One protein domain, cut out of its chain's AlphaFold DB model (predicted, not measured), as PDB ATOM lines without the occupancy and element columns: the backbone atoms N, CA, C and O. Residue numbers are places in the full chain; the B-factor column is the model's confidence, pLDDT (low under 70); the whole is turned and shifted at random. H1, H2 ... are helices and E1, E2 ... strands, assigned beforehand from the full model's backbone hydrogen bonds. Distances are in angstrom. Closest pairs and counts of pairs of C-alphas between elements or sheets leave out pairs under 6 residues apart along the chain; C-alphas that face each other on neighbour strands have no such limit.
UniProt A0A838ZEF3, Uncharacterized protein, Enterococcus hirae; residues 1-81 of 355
ATOM      1  N   MET A   1      13.798 -10.769 -41.896       26.47
ATOM      2  CA  MET A   1      14.971 -11.630 -41.623       26.47
ATOM      3  C   MET A   1      14.466 -12.720 -40.695       26.47
ATOM      4  O   MET A   1      14.279 -12.447 -39.522       26.47
ATOM      5  N   PHE A   2      14.081 -13.875 -41.242       28.17
ATOM      6  CA  PHE A   2      13.500 -14.973 -40.460       28.17
ATOM      7  C   PHE A   2      14.507 -15.423 -39.397       28.17
ATOM      8  O   PHE A   2      15.673 -15.645 -39.740       28.17
ATOM      9  N   SER A   3      14.082 -15.542 -38.136       43.59
ATOM     10  CA  SER A   3      14.853 -16.289 -37.139       43.59
ATOM     11  C   SER A   3      15.104 -17.676 -37.734       43.59
ATOM     12  O   SER A   3      14.162 -18.404 -38.046       43.59
ATOM     13  N   LYS A   4      16.360 -17.996 -38.059       62.00
ATOM     14  CA  LYS A   4      16.682 -19.285 -38.679       62.00
ATOM     15  C   LYS A   4      16.381 -20.363 -37.641       62.00
ATOM     16  O   LYS A   4      17.043 -20.362 -36.608       62.00
ATOM     17  N   LYS A   5      15.424 -21.257 -37.933       69.56
ATOM     18  CA  LYS A   5      15.120 -22.442 -37.111       69.56
ATOM     19  C   LYS A   5      16.425 -23.121 -36.687       69.56
ATOM     20  O   LYS A   5      17.288 -23.388 -37.536       69.56
ATOM     21  N   LYS A   6      16.571 -23.337 -35.382       82.75
ATOM     22  CA  LYS A   6      17.725 -23.987 -34.760       82.75
ATOM     23  C   LYS A   6      17.303 -25.371 -34.290       82.75
ATOM     24  O   LYS A   6      16.152 -25.576 -33.916       82.75
ATOM     25  N   TYR A   7      18.241 -26.300 -34.309       85.12
ATOM     26  CA  TYR A   7      18.007 -27.681 -33.919       85.12
ATOM     27  C   TYR A   7      18.978 -28.056 -32.814       85.12
ATOM     28  O   TYR A   7      20.093 -27.539 -32.766       85.12
ATOM     29  N   VAL A   8      18.555 -28.946 -31.931       88.81
ATOM     30  CA  VAL A   8      19.405 -29.552 -30.915       88.81
ATOM     31  C   VAL A   8      19.488 -31.047 -31.157       88.81
ATOM     32  O   VAL A   8      18.494 -31.701 -31.470       88.81
ATOM     33  N   GLN A   9      20.691 -31.582 -31.021       90.75
ATOM     34  CA  GLN A   9      20.951 -33.009 -31.026       90.75
ATOM     35  C   GLN A   9      21.539 -33.401 -29.673       90.75
ATOM     36  O   GLN A   9      22.449 -32.737 -29.172       90.75
ATOM     37  N   PHE A  10      21.011 -34.475 -29.096       90.81
ATOM     38  CA  PHE A  10      21.495 -35.049 -27.848       90.81
ATOM     39  C   PHE A  10      22.452 -36.187 -28.177       90.81
ATOM     40  O   PHE A  10      22.086 -37.138 -28.864       90.81
ATOM     41  N   ILE A  11      23.700 -36.062 -27.739       90.56
ATOM     42  CA  ILE A  11      24.751 -37.059 -27.952       90.56
ATOM     43  C   ILE A  11      25.442 -37.370 -26.624       90.56
ATOM     44  O   ILE A  11      25.315 -36.621 -25.655       90.56
ATOM     45  N   GLU A  12      26.165 -38.491 -26.572       91.31
ATOM     46  CA  GLU A  12      26.905 -38.930 -25.374       91.31
ATOM     47  C   GLU A  12      26.018 -39.032 -24.116       91.31
ATOM     48  O   GLU A  12      26.402 -38.624 -23.017       91.31
ATOM     49  N   GLN A  13      24.806 -39.561 -24.295       93.25
ATOM     50  CA  GLN A  13      23.816 -39.698 -23.232       93.25
ATOM     51  C   GLN A  13      24.247 -40.764 -22.210       93.25
ATOM     52  O   GLN A  13      24.657 -41.868 -22.575       93.25
ATOM     53  N   ARG A  14      24.144 -40.437 -20.920       92.75
ATOM     54  CA  ARG A  14      24.348 -41.354 -19.789       92.75
ATOM     55  C   ARG A  14      23.193 -41.208 -18.815       92.75
ATOM     56  O   ARG A  14      22.949 -40.101 -18.340       92.75
ATOM     57  N   ASP A  15      22.515 -42.320 -18.541       90.19
ATOM     58  CA  ASP A  15      21.367 -42.403 -17.628       90.19
ATOM     59  C   ASP A  15      20.235 -41.403 -17.959       90.19
ATOM     60  O   ASP A  15      19.486 -40.970 -17.083       90.19
ATOM     61  N   ILE A  16      20.119 -41.050 -19.246       91.06
ATOM     62  CA  ILE A  16      19.140 -40.122 -19.825       91.06
ATOM     63  C   ILE A  16      18.467 -40.771 -21.038       91.06
ATOM     64  O   ILE A  16      19.121 -41.494 -21.792       91.06
ATOM     65  N   GLU A  17      17.178 -40.489 -21.231       87.19
ATOM     66  CA  GLU A  17      16.367 -40.989 -22.349       87.19
ATOM     67  C   GLU A  17      15.896 -39.842 -23.271       87.19
ATOM     68  O   GLU A  17      14.750 -39.400 -23.208       87.19
ATOM     69  N   LEU A  18      16.774 -39.348 -24.155       90.44
ATOM     70  CA  LEU A  18      16.441 -38.327 -25.164       90.44
ATOM     71  C   LEU A  18      16.605 -38.863 -26.599       90.44
ATOM     72  O   LEU A  18      17.343 -39.822 -26.829       90.44
ATOM     73  N   PRO A  19      15.942 -38.258 -27.604       89.88
ATOM     74  CA  PRO A  19      16.067 -38.693 -28.993       89.88
ATOM     75  C   PRO A  19      17.484 -38.514 -29.558       89.88
ATOM     76  O   PRO A  19      18.064 -37.435 -29.451       89.88
ATOM     77  N   ASP A  20      17.982 -39.527 -30.271       86.50
ATOM     78  CA  ASP A  20      19.280 -39.473 -30.970       86.50
ATOM     79  C   ASP A  20      19.243 -38.633 -32.263       86.50
ATOM     80  O   ASP A  20      20.274 -38.232 -32.816       86.50
ATOM     81  N   THR A  21      18.039 -38.373 -32.778       88.69
ATOM     82  CA  THR A  21      17.818 -37.544 -33.965       88.69
ATOM     83  C   THR A  21      17.728 -36.066 -33.591       88.69
ATOM     84  O   THR A  21      17.068 -35.754 -32.596       88.69
ATOM     85  N   PRO A  22      18.272 -35.141 -34.407       87.50
ATOM     86  CA  PRO A  22      18.088 -33.711 -34.192       87.50
ATOM     87  C   PRO A  22      16.607 -33.328 -34.093       87.50
ATOM     88  O   PRO A  22      15.788 -33.748 -34.912       87.50
ATOM     89  N   VAL A  23      16.273 -32.499 -33.110       86.56
ATOM     90  CA  VAL A  23      14.929 -31.946 -32.899       86.56
ATOM     91  C   VAL A  23      14.981 -30.425 -32.924       86.56
ATOM     92  O   VAL A  23      16.013 -29.829 -32.630       86.56
ATOM     93  N   GLU A  24      13.881 -29.775 -33.297       85.75
ATOM     94  CA  GLU A  24      13.772 -28.313 -33.213       85.75
ATOM     95  C   GLU A  24      14.029 -27.856 -31.765       85.75
ATOM     96  O   GLU A  24      13.623 -28.546 -30.823       85.75
ATOM     97  N   ILE A  25      14.758 -26.742 -31.598       82.19
ATOM     98  CA  ILE A  25      15.309 -26.319 -30.306       82.19
ATOM     99  C   ILE A  25      14.262 -26.342 -29.198       82.19
ATOM    100  O   ILE A  25      14.498 -26.992 -28.189       82.19
ATOM    101  N   TYR A  26      13.091 -25.742 -29.398       79.50
ATOM    102  CA  TYR A  26      12.067 -25.620 -28.364       79.50
ATOM    103  C   TYR A  26      11.483 -26.966 -27.949       79.50
ATOM    104  O   TYR A  26      11.215 -27.195 -26.769       79.50
ATOM    105  N   ARG A  27      11.349 -27.898 -28.898       79.62
ATOM    106  CA  ARG A  27      10.966 -29.273 -28.572       79.62
ATOM    107  C   ARG A  27      12.059 -29.996 -27.792       79.62
ATOM    108  O   ARG A  27      11.745 -30.769 -26.895       79.62
ATOM    109  N   GLY A  28      13.324 -29.746 -28.108       85.12
ATOM    110  CA  GLY A  28      14.437 -30.275 -27.328       85.12
ATOM    111  C   GLY A  28      14.461 -29.760 -25.889       85.12
ATOM    112  O   GLY A  28      14.709 -30.547 -24.982       85.12
ATOM    113  N   ILE A  29      14.136 -28.483 -25.664       79.06
ATOM    114  CA  ILE A  29      14.035 -27.910 -24.310       79.06
ATOM    115  C   ILE A  29      12.955 -28.628 -23.505       79.06
ATOM    116  O   ILE A  29      13.230 -29.107 -22.412       79.06
ATOM    117  N   TYR A  30      11.760 -28.777 -24.081       80.69
ATOM    118  CA  TYR A  30      10.675 -29.524 -23.449       80.69
ATOM    119  C   TYR A  30      11.112 -30.929 -23.020       80.69
ATOM    120  O   TYR A  30      10.813 -31.363 -21.914       80.69
ATOM    121  N   LEU A  31      11.838 -31.643 -23.885       85.81
ATOM    122  CA  LEU A  31      12.320 -32.988 -23.574       85.81
ATOM    123  C   LEU A  31      13.347 -32.988 -22.433       85.81
ATOM    124  O   LEU A  31      13.289 -33.864 -21.576       85.81
ATOM    125  N   LEU A  32      14.246 -32.002 -22.391       87.38
ATOM    126  CA  LEU A  32      15.184 -31.838 -21.278       87.38
ATOM    127  C   LEU A  32      14.466 -31.554 -19.962       87.38
ATOM    128  O   LEU A  32      14.872 -32.087 -18.939       87.38
ATOM    129  N   GLU A  33      13.419 -30.731 -19.980       81.88
ATOM    130  CA  GLU A  33      12.636 -30.415 -18.783       81.88
ATOM    131  C   GLU A  33      11.893 -31.639 -18.258       81.88
ATOM    132  O   GLU A  33      11.995 -31.948 -17.076       81.88
ATOM    133  N   GLN A  34      11.242 -32.403 -19.139       83.69
ATOM    134  CA  GLN A  34      10.615 -33.673 -18.762       83.69
ATOM    135  C   GLN A  34      11.621 -34.637 -18.123       83.69
ATOM    136  O   GLN A  34      11.317 -35.303 -17.133       83.69
ATOM    137  N   GLU A  35      12.828 -34.706 -18.677       89.06
ATOM    138  CA  GLU A  35      13.860 -35.597 -18.165       89.06
ATOM    139  C   GLU A  35      14.481 -35.103 -16.853       89.06
ATOM    140  O   GLU A  35      14.802 -35.903 -15.971       89.06
ATOM    141  N   ASN A  36      14.609 -33.789 -16.694       86.44
ATOM    142  CA  ASN A  36      15.034 -33.158 -15.454       86.44
ATOM    143  C   ASN A  36      14.051 -33.447 -14.318       86.44
ATOM    144  O   ASN A  36      14.481 -33.850 -13.238       86.44
ATOM    145  N   ASP A  37      12.749 -33.323 -14.583       82.56
ATOM    146  CA  ASP A  37      11.690 -33.654 -13.629       82.56
ATOM    147  C   ASP A  37      11.750 -35.148 -13.265       82.56
ATOM    148  O   ASP A  37      11.839 -35.502 -12.089       82.56
ATOM    149  N   ARG A  38      11.843 -36.038 -14.267       89.00
ATOM    150  CA  ARG A  38      11.956 -37.495 -14.055       89.00
ATOM    151  C   ARG A  38      13.139 -37.866 -13.157       89.00
ATOM    152  O   ARG A  38      13.009 -38.729 -12.285       89.00
ATOM    153  N   LEU A  39      14.309 -37.276 -13.402       87.38
ATOM    154  CA  LEU A  39      15.527 -37.550 -12.636       87.38
ATOM    155  C   LEU A  39      15.471 -36.952 -11.225       87.38
ATOM    156  O   LEU A  39      15.952 -37.592 -10.287       87.38
ATOM    157  N   THR A  40      14.839 -35.785 -11.071       84.69
ATOM    158  CA  THR A  40      14.558 -35.163  -9.768       84.69
ATOM    159  C   THR A  40      13.669 -36.076  -8.926       84.69
ATOM    160  O   THR A  40      14.059 -36.467  -7.825       84.69
ATOM    161  N   ASP A  41      12.544 -36.530  -9.481       84.81
ATOM    162  CA  ASP A  41      11.609 -37.433  -8.800       84.81
ATOM    163  C   ASP A  41      12.282 -38.742  -8.373       84.81
ATOM    164  O   ASP A  41      12.083 -39.228  -7.260       84.81
ATOM    165  N   LYS A  42      13.141 -39.301  -9.232       89.38
ATOM    166  CA  LYS A  42      13.877 -40.546  -8.955       89.38
ATOM    167  C   LYS A  42      15.108 -40.373  -8.064       89.38
ATOM    168  O   LYS A  42      15.686 -41.380  -7.659       89.38
ATOM    169  N   HIS A  43      15.514 -39.140  -7.763       88.12
ATOM    170  CA  HIS A  43      16.732 -38.825  -7.006       88.12
ATOM    171  C   HIS A  43      17.998 -39.413  -7.662       88.12
ATOM    172  O   HIS A  43      18.947 -39.831  -6.995       88.12
ATOM    173  N   THR A  44      18.010 -39.458  -8.995       91.06
ATOM    174  CA  THR A  44      19.104 -39.993  -9.819       91.06
ATOM    175  C   THR A  44      19.727 -38.892 -10.666       91.06
ATOM    176  O   THR A  44      19.114 -37.851 -10.872       91.06
ATOM    177  N   LYS A  45      20.942 -39.114 -11.178       90.88
ATOM    178  CA  LYS A  45      21.644 -38.155 -12.039       90.88
ATOM    179  C   LYS A  45      21.870 -38.730 -13.427       90.88
ATOM    180  O   LYS A  45      22.027 -39.937 -13.565       90.88
ATOM    181  N   GLY A  46      21.954 -37.848 -14.413       91.12
ATOM    182  CA  GLY A  46      22.259 -38.201 -15.793       91.12
ATOM    183  C   GLY A  46      23.038 -37.096 -16.497       91.12
ATOM    184  O   GLY A  46      23.186 -35.992 -15.969       91.12
ATOM    185  N   SER A  47      23.575 -37.372 -17.684       90.81
ATOM    186  CA  SER A  47      24.283 -36.358 -18.474       90.81
ATOM    187  C   SER A  47      24.107 -36.543 -19.975       90.81
ATOM    188  O   SER A  47      23.964 -37.666 -20.448       90.81
ATOM    189  N   THR A  48      24.142 -35.443 -20.722       92.19
ATOM    190  CA  THR A  48      24.120 -35.443 -22.190       92.19
ATOM    191  C   THR A  48      24.931 -34.267 -22.718       92.19
ATOM    192  O   THR A  48      24.951 -33.186 -22.125       92.19
ATOM    193  N   LEU A  49      25.590 -34.453 -23.857       89.00
ATOM    194  CA  LEU A  49      26.155 -33.368 -24.646       89.00
ATOM    195  C   LEU A  49      25.083 -32.859 -25.619       89.00
ATOM    196  O   LEU A  49      24.549 -33.617 -26.424       89.00
ATOM    197  N   ILE A  50      24.757 -31.572 -25.529       88.69
ATOM    198  CA  ILE A  50      23.850 -30.897 -26.460       88.69
ATOM    199  C   ILE A  50      24.671 -30.283 -27.577       88.69
ATOM    200  O   ILE A  50      25.563 -29.479 -27.312       88.69
ATOM    201  N   LEU A  51      24.323 -30.607 -28.816       89.06
ATOM    202  CA  LEU A  51      24.854 -29.989 -30.021       89.06
ATOM    203  C   LEU A  51      23.773 -29.105 -30.654       89.06
ATOM    204  O   LEU A  51      22.753 -29.606 -31.121       89.06
ATOM    205  N   LEU A  52      23.988 -27.790 -30.670       86.38
ATOM    206  CA  LEU A  52      23.117 -26.822 -31.333       86.38
ATOM    207  C   LEU A  52      23.557 -26.666 -32.789       86.38
ATOM    208  O   LEU A  52      24.703 -26.297 -33.047       86.38
ATOM    209  N   THR A  53      22.648 -26.870 -33.736       85.06
ATOM    210  CA  THR A  53      22.928 -26.751 -35.170       85.06
ATOM    211  C   THR A  53      21.960 -25.810 -35.880       85.06
ATOM    212  O   THR A  53      20.840 -25.552 -35.430       85.06
ATOM    213  N   ASP A  54      22.375 -25.296 -37.040       82.12
ATOM    214  CA  ASP A  54      21.441 -24.699 -37.996       82.12
ATOM    215  C   ASP A  54      20.680 -25.782 -38.790       82.12
ATOM    216  O   ASP A  54      20.948 -26.979 -38.673       82.12
ATOM    217  N   LYS A  55      19.737 -25.363 -39.646       76.38
ATOM    218  CA  LYS A  55      18.974 -26.267 -40.534       76.38
ATOM    219  C   LYS A  55      19.853 -27.101 -41.486       76.38
ATOM    220  O   LYS A  55      19.389 -28.104 -42.013       76.38
ATOM    221  N   LYS A  56      21.092 -26.684 -41.760       80.38
ATOM    222  CA  LYS A  56      22.032 -27.408 -42.631       80.38
ATOM    223  C   LYS A  56      22.914 -28.386 -41.845       80.38
ATOM    224  O   LYS A  56      23.764 -29.027 -42.454       80.38
ATOM    225  N   GLY A  57      22.724 -28.489 -40.528       79.81
ATOM    226  CA  GLY A  57      23.540 -29.319 -39.649       79.81
ATOM    227  C   GLY A  57      24.886 -28.692 -39.287       79.81
ATOM    228  O   GLY A  57      25.747 -29.386 -38.758       79.81
ATOM    229  N   ASN A  58      25.100 -27.398 -39.557       82.94
ATOM    230  CA  ASN A  58      26.323 -26.736 -39.110       82.94
ATOM    231  C   ASN A  58      26.251 -26.521 -37.598       82.94
ATOM    232  O   ASN A  58      25.297 -25.905 -37.118       82.94
ATOM    233  N   GLU A  59      27.269 -26.984 -36.873       86.62
ATOM    234  CA  GLU A  59      27.432 -26.729 -35.441       86.62
ATOM    235  C   GLU A  59      27.511 -25.220 -35.183       86.62
ATOM    236  O   GLU A  59      28.343 -24.508 -35.746       86.62
ATOM    237  N   LEU A  60      26.605 -24.742 -34.336       83.19
ATOM    238  CA  LEU A  60      26.563 -23.374 -33.840       83.19
ATOM    239  C   LEU A  60      27.176 -23.292 -32.443       83.19
ATOM    240  O   LEU A  60      27.888 -22.337 -32.148       83.19
ATOM    241  N   ASN A  61      26.878 -24.274 -31.588       83.00
ATOM    242  CA  ASN A  61      27.387 -24.360 -30.223       83.00
ATOM    243  C   ASN A  61      27.271 -25.804 -29.704       83.00
ATOM    244  O   ASN A  61      26.481 -26.586 -30.234       83.00
ATOM    245  N   ARG A  62      27.997 -26.152 -28.639       86.56
ATOM    246  CA  ARG A  62      27.802 -27.412 -27.914       86.56
ATOM    247  C   ARG A  62      28.044 -27.256 -26.420       86.56
ATOM    248  O   ARG A  62      28.906 -26.481 -26.010       86.56
ATOM    249  N   ARG A  63      27.328 -28.021 -25.594       84.06
ATOM    250  CA  ARG A  63      27.458 -27.947 -24.133       84.06
ATOM    251  C   ARG A  63      27.126 -29.265 -23.454       84.06
ATOM    252  O   ARG A  63      26.082 -29.850 -23.720       84.06
ATOM    253  N   LEU A  64      28.001 -29.700 -22.551       85.31
ATOM    254  CA  LEU A  64      27.718 -30.815 -21.652       85.31
ATOM    255  C   LEU A  64      26.778 -30.346 -20.539       85.31
ATOM    256  O   LEU A  64      27.020 -29.310 -19.917       85.31
ATOM    257  N   ILE A  65      25.732 -31.124 -20.291       85.19
ATOM    258  CA  ILE A  65      24.728 -30.868 -19.264       85.19
ATOM    259  C   ILE A  65      24.633 -32.082 -18.340       85.19
ATOM    260  O   ILE A  65      24.683 -33.222 -18.801       85.19
ATOM    261  N   GLN A  66      24.510 -31.828 -17.036       87.44
ATOM    262  CA  GLN A  66      24.235 -32.834 -16.009       87.44
ATOM    263  C   GLN A  66      22.883 -32.523 -15.375       87.44
ATOM    264  O   GLN A  66      22.695 -31.398 -14.938       87.44
ATOM    265  N   LEU A  67      21.976 -33.495 -15.329       85.38
ATOM    266  CA  LEU A  67      20.651 -33.390 -14.711       85.38
ATOM    267  C   LEU A  67      20.631 -34.164 -13.370       85.38
ATOM    268  O   LEU A  67      21.372 -35.148 -13.243       85.38
ATOM    269  N   PRO A  68      19.788 -33.785 -12.392       82.81
ATOM    270  CA  PRO A  68      18.882 -32.641 -12.416       82.81
ATOM    271  C   PRO A  68      19.602 -31.316 -12.138       82.81
ATOM    272  O   PRO A  68      20.656 -31.286 -11.500       82.81
ATOM    273  N   ILE A  69      19.039 -30.219 -12.635       76.25
ATOM    274  CA  ILE A  69      19.572 -28.863 -12.498       76.25
ATOM    275  C   ILE A  69      18.558 -28.034 -11.734       76.25
ATOM    276  O   ILE A  69      17.402 -27.939 -12.132       76.25
ATOM    277  N   GLU A  70      19.023 -27.435 -10.641       64.44
ATOM    278  CA  GLU A  70      18.222 -26.541  -9.794       64.44
ATOM    279  C   GLU A  70      18.034 -25.158 -10.433       64.44
ATOM    280  O   GLU A  70      17.068 -24.463 -10.157       64.44
ATOM    281  N   GLN A  71      18.961 -24.748 -11.299       60.78
ATOM    282  CA  GLN A  71      18.801 -23.577 -12.160       60.78
ATOM    283  C   GLN A  71      17.920 -23.961 -13.352       60.78
ATOM    284  O   GLN A  71      18.264 -24.908 -14.064       60.78
ATOM    285  N   GLY A  72      16.842 -23.214 -13.616       63.47
ATOM    286  CA  GLY A  72      15.968 -23.459 -14.765       63.47
ATOM    287  C   GLY A  72      16.757 -23.707 -16.054       63.47
ATOM    288  O   GLY A  72      17.662 -22.933 -16.401       63.47
ATOM    289  N   ILE A  73      16.426 -24.794 -16.765       68.19
ATOM    290  CA  ILE A  73      17.094 -25.254 -18.003       68.19
ATOM    291  C   ILE A  73      17.231 -24.114 -19.026       68.19
ATOM    292  O   ILE A  73      18.211 -24.025 -19.767       68.19
ATOM    293  N   GLU A  74      16.305 -23.166 -18.987       53.44
ATOM    294  CA  GLU A  74      16.266 -21.926 -19.757       53.44
ATOM    295  C   GLU A  74      17.511 -21.029 -19.589       53.44
ATOM    296  O   GLU A  74      18.002 -20.457 -20.565       53.44
ATOM    297  N   THR A  75      18.109 -20.959 -18.393       59.50
ATOM    298  CA  THR A  75      19.360 -20.207 -18.152       59.50
ATOM    299  C   THR A  75      20.522 -20.806 -18.944       59.50
ATOM    300  O   THR A  75      21.420 -20.104 -19.423       59.50
ATOM    301  N   ILE A  76      20.505 -22.121 -19.145       60.53
ATOM    302  CA  ILE A  76      21.511 -22.816 -19.946       60.53
ATOM    303  C   ILE A  76      21.328 -22.483 -21.428       60.53
ATOM    304  O   ILE A  76      22.325 -22.328 -22.138       60.53
ATOM    305  N   LEU A  77      20.085 -22.286 -21.876       57.91
ATOM    306  CA  LEU A  77      19.739 -21.933 -23.253       57.91
ATOM    307  C   LEU A  77      20.049 -20.494 -23.616       57.91
ATOM    308  O   LEU A  77      20.628 -20.262 -24.674       57.91
ATOM    309  N   THR A  78      19.744 -19.542 -22.738       55.06
ATOM    310  CA  THR A  78      20.158 -18.147 -22.916       55.06
ATOM    311  C   THR A  78      21.673 -18.073 -23.119       55.06
ATOM    312  O   THR A  78      22.144 -17.450 -24.067       55.06
ATOM    313  N   ASN A  79      22.447 -18.835 -22.345       59.56
ATOM    314  CA  ASN A  79      23.896 -18.927 -22.524       59.56
ATOM    315  C   ASN A  79      24.309 -19.679 -23.811       59.56
ATOM    316  O   ASN A  79      25.215 -19.241 -24.516       59.56
ATOM    317  N   LEU A  80      23.628 -20.775 -24.172       62.50
ATOM    318  CA  LEU A  80      23.872 -21.523 -25.421       62.50
ATOM    319  C   LEU A  80      23.584 -20.696 -26.685       62.50
ATOM    320  O   LEU A  80      24.236 -20.893 -27.711       62.50
ATOM    321  N   LEU A  81      22.600 -19.796 -26.628       55.66
ATOM    322  CA  LEU A  81      22.171 -18.950 -27.742       55.66
ATOM    323  C   LEU A  81      22.993 -17.658 -27.869       55.66
ATOM    324  O   LEU A  81      23.048 -17.112 -28.975       55.66
TER     325      LEU A  81
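This is residues 1 to 81 of the 355 residues of an uncharacterized protein of Enterococcus hirae (UniProt A0A838ZEF3). A strongly twisted sheet of three strands has two helices over one face: long H1 runs lengthwise along the strands, and short H2, at the end of the printed part, lies over E2 slantwise to the strands, with most of its contacts to the sheet made with E3. The opposite face has no named helix. The printed part has 81 residues, in the order E1, H1, E2, E3, H2; the sheet, E1 - E2 - E3, is antiparallel, and the class is mixed, helices and strands. It is compact, with a radius of gyration of the C-alphas of 12.4 A, and only just elongated, spanning 43 by 22 by 17 A.

Inner strand E2, residues 46 to 54, is antiparallel to edge strand E1, residues 6 to 14, at 154 degrees; N 9 and O 51 are within hydrogen-bond range at 2.9 A. Edge strand E3, residues 59 to 67, forms a hairpin with E2, at 163 degrees; N 50 and O 63 are 2.8 A apart. H1, residues 25 to 42, is on the sheet at a height of 9.7 A, over E2 and only just over E3, with 3 C-alphas falling on E3; it runs along the strands, at 3 degrees to E2 on the local plane. The closest C-alphas of H1 and E1 are those of Ile 25 and Tyr 7, 4.7 A. H2, residues 73 to 81, is on the same face at a height of 8.9 A, over E2 and slantwise to the strands, at 35 degrees to E2 on the local plane. The closest C-alphas of H2 and E3 are those of Leu 80 and Asn 61, 6.6 A. H1 touches H2 with residues 29 to 33 alone, closest at the C-alphas of Glu 33 and Ile 73, 6.9 A; they run opposite ways at a shallow tilt of 34 degrees, only just short of steep. In H1 and H2 every O i to N i+4 pair is within hydrogen-bond range.

E1 begins at C-alpha 6 (17.725, -23.987, -34.760) and measures 23.9 A; E2 measures 26.0 A, E3 22.8 A and H1 25.7 A. H2, 12.7 A, ends at C-alpha 81 (22.171, -18.950, -27.742).

The C-alphas farthest apart, those of Met 1 and His 43, are 44.1 A apart. The printed part has no cut and no long link. Residues 1 to 5 and 70 to 81 have pLDDT under 70.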